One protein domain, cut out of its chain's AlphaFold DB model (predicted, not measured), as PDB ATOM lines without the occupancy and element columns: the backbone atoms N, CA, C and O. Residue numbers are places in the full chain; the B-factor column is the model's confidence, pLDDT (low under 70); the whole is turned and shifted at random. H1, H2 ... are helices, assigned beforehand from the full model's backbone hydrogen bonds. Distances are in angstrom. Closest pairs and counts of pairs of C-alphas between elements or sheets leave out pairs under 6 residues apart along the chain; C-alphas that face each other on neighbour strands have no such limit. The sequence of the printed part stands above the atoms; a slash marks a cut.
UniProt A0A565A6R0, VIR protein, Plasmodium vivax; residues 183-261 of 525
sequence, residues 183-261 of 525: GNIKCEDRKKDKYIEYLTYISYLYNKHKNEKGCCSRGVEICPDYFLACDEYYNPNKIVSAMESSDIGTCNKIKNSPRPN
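What this domain is: This is residues 183 to 261 of the 525 residues of the protein "VIR protein" of Plasmodium vivax (UniProt A0A565A6R0). Three helices stand side by side in a row: the long H1, then the shorter H2 beside its first half, running back the other way, then the short H3 on the side of H2 away from H1. A long loop, residues 213 to 235, leaves the far end of H1 and folds back to the start of H2, while residues 183 to 194 lead into H1 at the end where H2 and H3 lie. The printed part has 79 residues with three named helices, H1, H2 and H3 in that order, and no named strand. The class is all helix, with under half of the residues, 35 of 79, in named elements. The whole is only just compact, close to loose, with a radius of gyration of the C-alphas of 13.5 A and spans of 37 by 27 by 18 A.

Where its parts are: The printed part begins at Gly 183, and residues 183 to 194 hold no named element. H1 is residues 195 to 212, from C-alpha 195 at (83.270, 88.716, 103.301) to C-alpha 212 at (97.084, 76.409, 120.483), 25.2 A. After residues 213 to 235 comes H2, residues 236 to 244, 12.3 A from first to last C-alpha. H3 is residues 248 to 255, 10.5 A long, and ends with C-alpha 255 at (79.372, 97.430, 112.036).

How they stand to each other: H1 and H2 touch and form a helical hairpin; their closest C-alphas, those of Ser 203 and Pro 236, are 5.0 A apart. They run opposite ways at a steep tilt of 38 degrees, only just past shallow. H2 and H3 touch too and form a second helical hairpin, with the closest C-alphas, those of Ala 242 and Cys 251, 5.0 A apart. These two run opposite ways at a shallow tilt of 21 degrees. H1 and H3 are apart. In H1, H2 and H3 every backbone O i to N i+4 pair is within hydrogen-bond range.

The domain as a whole: The two C-alphas farthest apart are those of Asp 189 and Ile 222, at 36.9 A, and the first and last printed C-alphas, of Gly 183 and Asn 261, are 17.7 A apart. The printed part has no cut. The link from H1 to H2 is long, with 23 residues, and the link from H2 to H3 is tight, with 3 residues. The mean pLDDT of the printed part is 82.6; the model's confidence is under 70 at residues 217 to 222 and 260 to 261.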
ATOM      1  N   GLY A 183      83.846  97.888 108.057       88.81
ATOM      2  CA  GLY A 183      83.121  98.960 107.367       88.81
ATOM      3  C   GLY A 183      82.469  98.513 106.052       88.81
ATOM      4  O   GLY A 183      81.394  99.003 105.697       88.81
ATOM      5  N   ASN A 184      83.067  97.534 105.370       89.00
ATOM      6  CA  ASN A 184      82.597  97.022 104.083       89.00
ATOM      7  C   ASN A 184      81.494  95.954 104.183       89.00
ATOM      8  O   ASN A 184      80.941  95.574 103.150       89.00
ATOM      9  N   ILE A 185      81.144  95.496 105.390       88.75
ATOM     10  CA  ILE A 185      80.095  94.488 105.597       88.75
ATOM     11  C   ILE A 185      78.730  95.039 105.161       88.75
ATOM     12  O   ILE A 185      78.304  96.123 105.584       88.75
ATOM     13  N   LYS A 186      78.005  94.272 104.348       87.75
ATOM     14  CA  LYS A 186      76.638  94.558 103.903       87.75
ATOM     15  C   LYS A 186      75.628  93.809 104.768       87.75
ATOM     16  O   LYS A 186      75.294  92.653 104.522       87.75
ATOM     17  N   CYS A 187      75.098  94.504 105.771       85.38
ATOM     18  CA  CYS A 187      74.116  93.939 106.699       85.38
ATOM     19  C   CYS A 187      72.727  93.682 106.087       85.38
ATOM     20  O   CYS A 187      71.947  92.954 106.693       85.38
ATOM     21  N   GLU A 188      72.404  94.249 104.922       82.56
ATOM     22  CA  GLU A 188      71.107  94.060 104.243       82.56
ATOM     23  C   GLU A 188      71.071  92.771 103.398       82.56
ATOM     24  O   GLU A 188      70.057  92.083 103.374       82.56
ATOM     25  N   ASP A 189      72.208  92.376 102.812       78.38
ATOM     26  CA  ASP A 189      72.356  91.217 101.913       78.38
ATOM     27  C   ASP A 189      73.315  90.155 102.485       78.38
ATOM     28  O   ASP A 189      74.141  89.578 101.776       78.38
ATOM     29  N   ARG A 190      73.223  89.877 103.792       74.06
ATOM     30  CA  ARG A 190      74.237  89.113 104.559       74.06
ATOM     31  C   ARG A 190      74.631  87.772 103.942       74.06
ATOM     32  O   ARG A 190      75.812  87.455 103.868       74.06
ATOM     33  N   LYS A 191      73.654  87.009 103.441       70.25
ATOM     34  CA  LYS A 191      73.882  85.693 102.809       70.25
ATOM     35  C   LYS A 191      74.647  85.768 101.482       70.25
ATOM     36  O   LYS A 191      75.131  84.748 101.008       70.25
ATOM     37  N   LYS A 192      74.721  86.948 100.863       77.50
ATOM     38  CA  LYS A 192      75.441  87.215  99.608       77.50
ATOM     39  C   LYS A 192      76.674  88.093  99.826       77.50
ATOM     40  O   LYS A 192      77.336  88.463  98.855       77.50
ATOM     41  N   ASP A 193      76.970  88.466 101.070       81.50
ATOM     42  CA  ASP A 193      78.134  89.283 101.367       81.50
ATOM     43  C   ASP A 193      79.408  88.469 101.129       81.50
ATOM     44  O   ASP A 193      79.614  87.410 101.711       81.50
ATOM     45  N   LYS A 194      80.287  88.977 100.269       84.06
ATOM     46  CA  LYS A 194      81.525  88.293  99.882       84.06
ATOM     47  C   LYS A 194      82.516  88.088 101.039       84.06
ATOM     48  O   LYS A 194      83.400  87.243 100.924       84.06
ATOM     49  N   TYR A 195      82.401  88.844 102.133       86.56
ATOM     50  CA  TYR A 195      83.270  88.716 103.301       86.56
ATOM     51  C   TYR A 195      82.830  87.597 104.248       86.56
ATOM     52  O   TYR A 195      83.644  87.217 105.085       86.56
ATOM     53  N   ILE A 196      81.614  87.037 104.134       86.25
ATOM     54  CA  ILE A 196      81.141  86.007 105.077       86.25
ATOM     55  C   ILE A 196      82.048  84.774 105.079       86.25
ATOM     56  O   ILE A 196      82.475  84.326 106.142       86.25
ATOM     57  N   GLU A 197      82.429  84.273 103.900       87.38
ATOM     58  CA  GLU A 197      83.320  83.114 103.777       87.38
ATOM     59  C   GLU A 197      84.710  83.420 104.351       87.38
ATOM     60  O   GLU A 197      85.270  82.621 105.104       87.38
ATOM     61  N   TYR A 198      85.249  84.604 104.042       91.12
ATOM     62  CA  TYR A 198      86.536  85.059 104.561       91.12
ATOM     63  C   TYR A 198      86.519  85.180 106.089       91.12
ATOM     64  O   TYR A 198      87.398  84.645 106.757       91.12
ATOM     65  N   LEU A 199      85.508  85.840 106.656       92.56
ATOM     66  CA  LEU A 199      85.373  86.046 108.096       92.56
ATOM     67  C   LEU A 199      85.144  84.733 108.838       92.56
ATOM     68  O   LEU A 199      85.732  84.546 109.896       92.56
ATOM     69  N   THR A 200      84.373  83.807 108.266       92.44
ATOM     70  CA  THR A 200      84.181  82.457 108.820       92.44
ATOM     71  C   THR A 200      85.514  81.718 108.908       92.44
ATOM     72  O   THR A 200      85.872  81.183 109.960       92.44
ATOM     73  N   TYR A 201      86.306  81.760 107.833       93.69
ATOM     74  CA  TYR A 201      87.635  81.159 107.815       93.69
ATOM     75  C   TYR A 201      88.594  81.824 108.816       93.69
ATOM     76  O   TYR A 201      89.252  81.133 109.595       93.69
ATOM     77  N   ILE A 202      88.629  83.158 108.870       95.75
ATOM     78  CA  ILE A 202      89.410  83.895 109.871       95.75
ATOM     79  C   ILE A 202      88.947  83.565 111.294       95.75
ATOM     80  O   ILE A 202      89.784  83.466 112.186       95.75
ATOM     81  N   SER A 203      87.650  83.349 111.516       95.50
ATOM     82  CA  SER A 203      87.096  82.973 112.818       95.50
ATOM     83  C   SER A 203      87.605  81.622 113.295       95.50
ATOM     84  O   SER A 203      88.067  81.487 114.431       95.50
ATOM     85  N   TYR A 204      87.616  80.641 112.392       95.31
ATOM     86  CA  TYR A 204      88.238  79.346 112.634       95.31
ATOM     87  C   TYR A 204      89.726  79.494 112.997       95.31
ATOM     88  O   TYR A 204      90.158  78.990 114.037       95.31
ATOM     89  N   LEU A 205      90.501  80.244 112.200       94.69
ATOM     90  CA  LEU A 205      91.927  80.468 112.469       94.69
ATOM     91  C   LEU A 205      92.159  81.194 113.796       94.69
ATOM     92  O   LEU A 205      93.058  80.831 114.555       94.69
ATOM     93  N   TYR A 206      91.343  82.201 114.100       93.31
ATOM     94  CA  TYR A 206      91.442  82.978 115.327       93.31
ATOM     95  C   TYR A 206      91.289  82.061 116.538       93.31
ATOM     96  O   TYR A 206      92.145  82.079 117.418       93.31
ATOM     97  N   ASN A 207      90.265  81.202 116.553       91.56
ATOM     98  CA  ASN A 207      90.035  80.253 117.645       91.56
ATOM     99  C   ASN A 207      91.158  79.214 117.752       91.56
ATOM    100  O   ASN A 207      91.674  78.983 118.847       91.56
ATOM    101  N   LYS A 208      91.580  78.640 116.618       91.50
ATOM    102  CA  LYS A 208      92.687  77.676 116.548       91.50
ATOM    103  C   LYS A 208      93.962  78.249 117.171       91.50
ATOM    104  O   LYS A 208      94.464  77.717 118.158       91.50
ATOM    105  N   HIS A 209      94.452  79.375 116.651       87.75
ATOM    106  CA  HIS A 209      95.697  79.977 117.128       87.75
ATOM    107  C   HIS A 209      95.562  80.583 118.524       87.75
ATOM    108  O   HIS A 209      96.531  80.554 119.282       87.75
ATOM    109  N   LYS A 210      94.383  81.091 118.902       85.50
ATOM    110  CA  LYS A 210      94.127  81.547 120.272       85.50
ATOM    111  C   LYS A 210      94.363  80.414 121.273       85.50
ATOM    112  O   LYS A 210      95.092  80.601 122.245       85.50
ATOM    113  N   ASN A 211      93.806  79.236 121.000       82.94
ATOM    114  CA  ASN A 211      93.896  78.079 121.888       82.94
ATOM    115  C   ASN A 211      95.283  77.424 121.847       82.94
ATOM    116  O   ASN A 211      95.924  77.280 122.887       82.94
ATOM    117  N   GLU A 212      95.790  77.092 120.656       82.06
ATOM    118  CA  GLU A 212      97.084  76.409 120.483       82.06
ATOM    119  C   GLU A 212      98.267  77.215 121.027       82.06
ATOM    120  O   GLU A 212      99.277  76.644 121.441       82.06
ATOM    121  N   LYS A 213      98.177  78.550 120.993       75.38
ATOM    122  CA  LYS A 213      99.256  79.441 121.439       75.38
ATOM    123  C   LYS A 213      99.041  79.986 122.850       75.38
ATOM    124  O   LYS A 213      99.861  80.776 123.305       75.38
ATOM    125  N   GLY A 214      97.971  79.580 123.543       71.50
ATOM    126  CA  GLY A 214      97.657  80.073 124.892       71.50
ATOM    127  C   GLY A 214      97.412  81.586 124.945       71.50
ATOM    128  O   GLY A 214      97.679  82.235 125.956       71.50
ATOM    129  N   CYS A 215      96.932  82.140 123.835       74.00
ATOM    130  CA  CYS A 215      96.696  83.557 123.618       74.00
ATOM    131  C   CYS A 215      95.485  84.053 124.414       74.00
ATOM    132  O   CYS A 215      94.513  83.325 124.624       74.00
ATOM    133  N   CYS A 216      95.503  85.330 124.800       72.12
ATOM    134  CA  CYS A 216      94.370  86.011 125.442       72.12
ATOM    135  C   CYS A 216      93.928  85.410 126.788       72.12
ATOM    136  O   CYS A 216      92.798  85.629 127.235       72.12
ATOM    137  N   SER A 217      94.807  84.648 127.444       66.56
ATOM    138  CA  SER A 217      94.529  84.076 128.757       66.56
ATOM    139  C   SER A 217      94.329  85.185 129.786       66.56
ATOM    140  O   SER A 217      95.180  86.060 129.950       66.56
ATOM    141  N   ARG A 218      93.179  85.152 130.472       61.53
ATOM    142  CA  ARG A 218      92.805  86.115 131.521       61.53
ATOM    143  C   ARG A 218      92.978  87.574 131.078       61.53
ATOM    144  O   ARG A 218      93.520  88.379 131.821       61.53
ATOM    145  N   GLY A 219      92.563  87.897 129.852       56.59
ATOM    146  CA  GLY A 219      92.521  89.276 129.353       56.59
ATOM    147  C   GLY A 219      93.882  89.952 129.153       56.59
ATOM    148  O   GLY A 219      93.905  91.142 128.847       56.59
ATOM    149  N   VAL A 220      94.991  89.220 129.302       58.00
ATOM    150  CA  VAL A 220      96.344  89.731 129.076       58.00
ATOM    151  C   VAL A 220      96.855  89.278 127.715       58.00
ATOM    152  O   VAL A 220      96.764  88.111 127.332       58.00
ATOM    153  N   GLU A 221      97.381  90.241 126.965       61.31
ATOM    154  CA  GLU A 221      97.825  90.054 125.590       61.31
ATOM    155  C   GLU A 221      99.278  89.566 125.550       61.31
ATOM    156  O   GLU A 221     100.213  90.334 125.333       61.31
ATOM    157  N   ILE A 222      99.470  88.267 125.777       64.75
ATOM    158  CA  ILE A 222     100.687  87.571 125.351       64.75
ATOM    159  C   ILE A 222     100.300  86.661 124.211       64.75
ATOM    160  O   ILE A 222      99.666  85.622 124.394       64.75
ATOM    161  N   CYS A 223     100.671  87.107 123.026       75.44
ATOM    162  CA  CYS A 223     100.367  86.445 121.787       75.44
ATOM    163  C   CYS A 223     101.588  86.449 120.878       75.44
ATOM    164  O   CYS A 223     102.423  87.354 120.985       75.44
ATOM    165  N   PRO A 224     101.705  85.459 119.977       76.62
ATOM    166  CA  PRO A 224     102.675  85.539 118.901       76.62
ATOM    167  C   PRO A 224     102.511  86.845 118.120       76.62
ATOM    168  O   PRO A 224     101.391  87.315 117.936       76.62
ATOM    169  N   ASP A 225     103.608  87.380 117.588       77.69
ATOM    170  CA  ASP A 225     103.649  88.674 116.888       77.69
ATOM    171  C   ASP A 225     102.603  88.865 115.773       77.69
ATOM    172  O   ASP A 225     102.283  90.006 115.435       77.69
ATOM    173  N   TYR A 226     102.089  87.773 115.195       84.75
ATOM    174  CA  TYR A 226     101.072  87.807 114.143       84.75
ATOM    175  C   TYR A 226      99.630  87.961 114.662       84.75
ATOM    176  O   TYR A 226      98.733  88.276 113.884       84.75
ATOM    177  N   PHE A 227      99.393  87.759 115.958       86.81
ATOM    178  CA  PHE A 227      98.082  87.866 116.593       86.81
ATOM    179  C   PHE A 227      98.043  89.159 117.416       86.81
ATOM    180  O   PHE A 227      98.623  89.240 118.496       86.81
ATOM    181  N   LEU A 228      97.439  90.209 116.848       84.25
ATOM    182  CA  LEU A 228      97.759  91.591 117.230       84.25
ATOM    183  C   LEU A 228      96.917  92.195 118.341       84.25
ATOM    184  O   LEU A 228      97.252  93.309 118.744       84.25
ATOM    185  N   ALA A 229      95.806  91.551 118.697       81.38
ATOM    186  CA  ALA A 229      94.894  92.029 119.719       81.38
ATOM    187  C   ALA A 229      94.017  90.891 120.247       81.38
ATOM    188  O   ALA A 229      93.507  90.063 119.490       81.38
ATOM    189  N   CYS A 230      93.783  90.910 121.555       77.88
ATOM    190  CA  CYS A 230      92.856  90.009 122.242       77.88
ATOM    191  C   CYS A 230      91.514  90.660 122.586       77.88
ATOM    192  O   CYS A 230      90.654  90.006 123.176       77.88
ATOM    193  N   ASP A 231      91.350  91.946 122.268       79.94
ATOM    194  CA  ASP A 231      90.127  92.672 122.577       79.94
ATOM    195  C   ASP A 231      88.926  92.088 121.827       79.94
ATOM    196  O   ASP A 231      89.035  91.677 120.667       79.94
ATOM    197  N   GLU A 232      87.772  92.067 122.492       81.19
ATOM    198  CA  GLU A 232      86.544  91.535 121.916       81.19
ATOM    199  C   GLU A 232      86.113  92.269 120.648       81.19
ATOM    200  O   GLU A 232      85.447  91.668 119.805       81.19
ATOM    201  N   TYR A 233      86.500  93.538 120.498       85.69
ATOM    202  CA  TYR A 233      86.298  94.299 119.277       85.69
ATOM    203  C   TYR A 233      86.855  93.562 118.060       85.69
ATOM    204  O   TYR A 233      86.155  93.414 117.068       85.69
ATOM    205  N   TYR A 234      88.066  93.010 118.154       89.94
ATOM    206  CA  TYR A 234      88.730  92.313 117.048       89.94
ATOM    207  C   TYR A 234      88.337  90.835 116.924       89.94
ATOM    208  O   TYR A 234      88.972  90.103 116.170       89.94
ATOM    209  N   ASN A 235      87.341  90.360 117.676       90.50
ATOM    210  CA  ASN A 235      86.940  88.959 117.635       90.50
ATOM    211  C   ASN A 235      86.051  88.684 116.399       90.50
ATOM    212  O   ASN A 235      84.893  89.117 116.383       90.50
ATOM    213  N   PRO A 236      86.530  87.922 115.395       92.94
ATOM    214  CA  PRO A 236      85.761  87.619 114.186       92.94
ATOM    215  C   PRO A 236      84.474  86.842 114.469       92.94
ATOM    216  O   PRO A 236      83.494  87.054 113.757       92.94
ATOM    217  N   ASN A 237      84.427  86.027 115.532       91.94
ATOM    218  CA  ASN A 237      83.234  85.252 115.880       91.94
ATOM    219  C   ASN A 237      82.027  86.170 116.103       91.94
ATOM    220  O   ASN A 237      80.929  85.851 115.673       91.94
ATOM    221  N   LYS A 238      82.229  87.351 116.709       90.12
ATOM    222  CA  LYS A 238      81.135  88.309 116.935       90.12
ATOM    223  C   LYS A 238      80.535  88.805 115.624       90.12
ATOM    224  O   LYS A 238      79.319  88.938 115.516       90.12
ATOM    225  N   ILE A 239      81.388  89.074 114.636       88.88
ATOM    226  CA  ILE A 239      80.943  89.504 113.312       88.88
ATOM    227  C   ILE A 239      80.206  88.359 112.620       88.88
ATOM    228  O   ILE A 239      79.100  88.575 112.137       88.88
ATOM    229  N   VAL A 240      80.791  87.158 112.603       91.00
ATOM    230  CA  VAL A 240      80.197  85.978 111.958       91.00
ATOM    231  C   VAL A 240      78.821  85.677 112.554       91.00
ATOM    232  O   VAL A 240      77.842  85.676 111.813       91.00
ATOM    233  N   SER A 241      78.702  85.583 113.882       89.38
ATOM    234  CA  SER A 241      77.417  85.335 114.548       89.38
ATOM    235  C   SER A 241      76.376  86.416 114.251       89.38
ATOM    236  O   SER A 241      75.205  86.112 114.047       89.38
ATOM    237  N   ALA A 242      76.774  87.690 114.180       86.88
ATOM    238  CA  ALA A 242      75.844  88.753 113.805       86.88
ATOM    239  C   ALA A 242      75.445  88.699 112.326       86.88
ATOM    240  O   ALA A 242      74.308  89.038 111.993       86.88
ATOM    241  N   MET A 243      76.351  88.276 111.444       84.25
ATOM    242  CA  MET A 243      76.053  88.106 110.026       84.25
ATOM    243  C   MET A 243      75.113  86.918 109.772       84.25
ATOM    244  O   MET A 243      74.234  87.003 108.911       84.25
ATOM    245  N   GLU A 244      75.266  85.848 110.547       83.44
ATOM    246  CA  GLU A 244      74.403  84.664 110.528       83.44
ATOM    247  C   GLU A 244      73.056  84.917 111.212       83.44
ATOM    248  O   GLU A 244      72.043  84.336 110.818       83.44
ATOM    249  N   SER A 245      73.006  85.835 112.184       78.62
ATOM    250  CA  SER A 245      71.750  86.236 112.809       78.62
ATOM    251  C   SER A 245      70.788  86.821 111.764       78.62
ATOM    252  O   SER A 245      71.155  87.632 110.907       78.62
ATOM    253  N   SER A 246      69.509  86.451 111.832       71.00
ATOM    254  CA  SER A 246      68.457  87.045 110.987       71.00
ATOM    255  C   SER A 246      68.154  88.513 111.347       71.00
ATOM    256  O   SER A 246      67.363  89.159 110.663       71.00
ATOM    257  N   ASP A 247      68.856  89.100 112.321       83.56
ATOM    258  CA  ASP A 247      68.653  90.468 112.794       83.56
ATOM    259  C   ASP A 247      69.609  91.497 112.146       83.56
ATOM    260  O   ASP A 247      70.812  91.547 112.412       83.56
ATOM    261  N   ILE A 248      69.043  92.388 111.323       84.81
ATOM    262  CA  ILE A 248      69.754  93.536 110.724       84.81
ATOM    263  C   ILE A 248      70.275  94.495 111.805       84.81
ATOM    264  O   ILE A 248      71.368  95.051 111.661       84.81
ATOM    265  N   GLY A 249      69.522  94.680 112.891       86.00
ATOM    266  CA  GLY A 249      69.876  95.584 113.978       86.00
ATOM    267  C   GLY A 249      71.179  95.175 114.657       86.00
ATOM    268  O   GLY A 249      72.062  96.011 114.848       86.00
ATOM    269  N   THR A 250      71.339  93.888 114.967       86.38
ATOM    270  CA  THR A 250      72.562  93.336 115.569       86.38
ATOM    271  C   THR A 250      73.780  93.480 114.652       86.38
ATOM    272  O   THR A 250      74.820  93.966 115.101       86.38
ATOM    273  N   CYS A 251      73.653  93.172 113.355       87.31
ATOM    274  CA  CYS A 251      74.742  93.383 112.390       87.31
ATOM    275  C   CYS A 251      75.162  94.861 112.311       87.31
ATOM    276  O   CYS A 251      76.348  95.183 112.423       87.31
ATOM    277  N   ASN A 252      74.193  95.778 112.205       88.25
ATOM    278  CA  ASN A 252      74.470  97.214 112.141       88.25
ATOM    279  C   ASN A 252      75.099  97.750 113.434       88.25
ATOM    280  O   ASN A 252      75.987  98.597 113.367       88.25
ATOM    281  N   LYS A 253      74.700  97.241 114.607       88.62
ATOM    282  CA  LYS A 253      75.335  97.590 115.889       88.62
ATOM    283  C   LYS A 253      76.816  97.223 115.901       88.62
ATOM    284  O   LYS A 253      77.631  98.043 116.311       88.62
ATOM    285  N   ILE A 254      77.179  96.028 115.426       85.81
ATOM    286  CA  ILE A 254      78.589  95.621 115.346       85.81
ATOM    287  C   ILE A 254      79.333  96.478 114.331       85.81
ATOM    288  O   ILE A 254      80.374  97.039 114.673       85.81
ATOM    289  N   LYS A 255      78.786  96.629 113.118       87.00
ATOM    290  CA  LYS A 255      79.372  97.430 112.036       87.00
ATOM    291  C   LYS A 255      79.658  98.872 112.464       87.00
ATOM    292  O   LYS A 255      80.739  99.383 112.186       87.00
ATOM    293  N   ASN A 256      78.727  99.494 113.181       86.75
ATOM    294  CA  ASN A 256      78.825 100.891 113.608       86.75
ATOM    295  C   ASN A 256      79.457 101.060 114.996       86.75
ATOM    296  O   ASN A 256      79.585 102.186 115.471       86.75
ATOM    297  N   SER A 257      79.845  99.966 115.661       84.38
ATOM    298  CA  SER A 257      80.502 100.041 116.963       84.38
ATOM    299  C   SER A 257      81.801 100.842 116.814       84.38
ATOM    300  O   SER A 257      82.625 100.487 115.963       84.38
ATOM    301  N   PRO A 258      82.005 101.924 117.579       81.81
ATOM    302  CA  PRO A 258      83.241 102.681 117.496       81.81
ATOM    303  C   PRO A 258      84.402 101.792 117.926       81.81
ATOM    304  O   PRO A 258      84.245 100.909 118.772       81.81
ATOM    305  N   ARG A 259      85.583 102.033 117.354       77.19
ATOM    306  CA  ARG A 259      86.802 101.421 117.874       77.19
ATOM    307  C   ARG A 259      86.913 101.810 119.351       77.19
ATOM    308  O   ARG A 259      86.919 103.011 119.632       77.19
ATOM    309  N   PRO A 260      86.952 100.846 120.289       67.56
ATOM    310  CA  PRO A 260      87.112 101.182 121.687       67.56
ATOM    311  C   PRO A 260      88.414 101.956 121.834       67.56
ATOM    312  O   PRO A 260      89.411 101.663 121.161       67.56
ATOM    313  N   ASN A 261      88.413 102.952 122.714       56.69
ATOM    314  CA  ASN A 261      89.662 103.543 123.147       56.69
ATOM    315  C   ASN A 261      90.472 102.413 123.796       56.69
ATOM    316  O   ASN A 261      90.189 102.007 124.918       56.69
TER     317      ASN A 261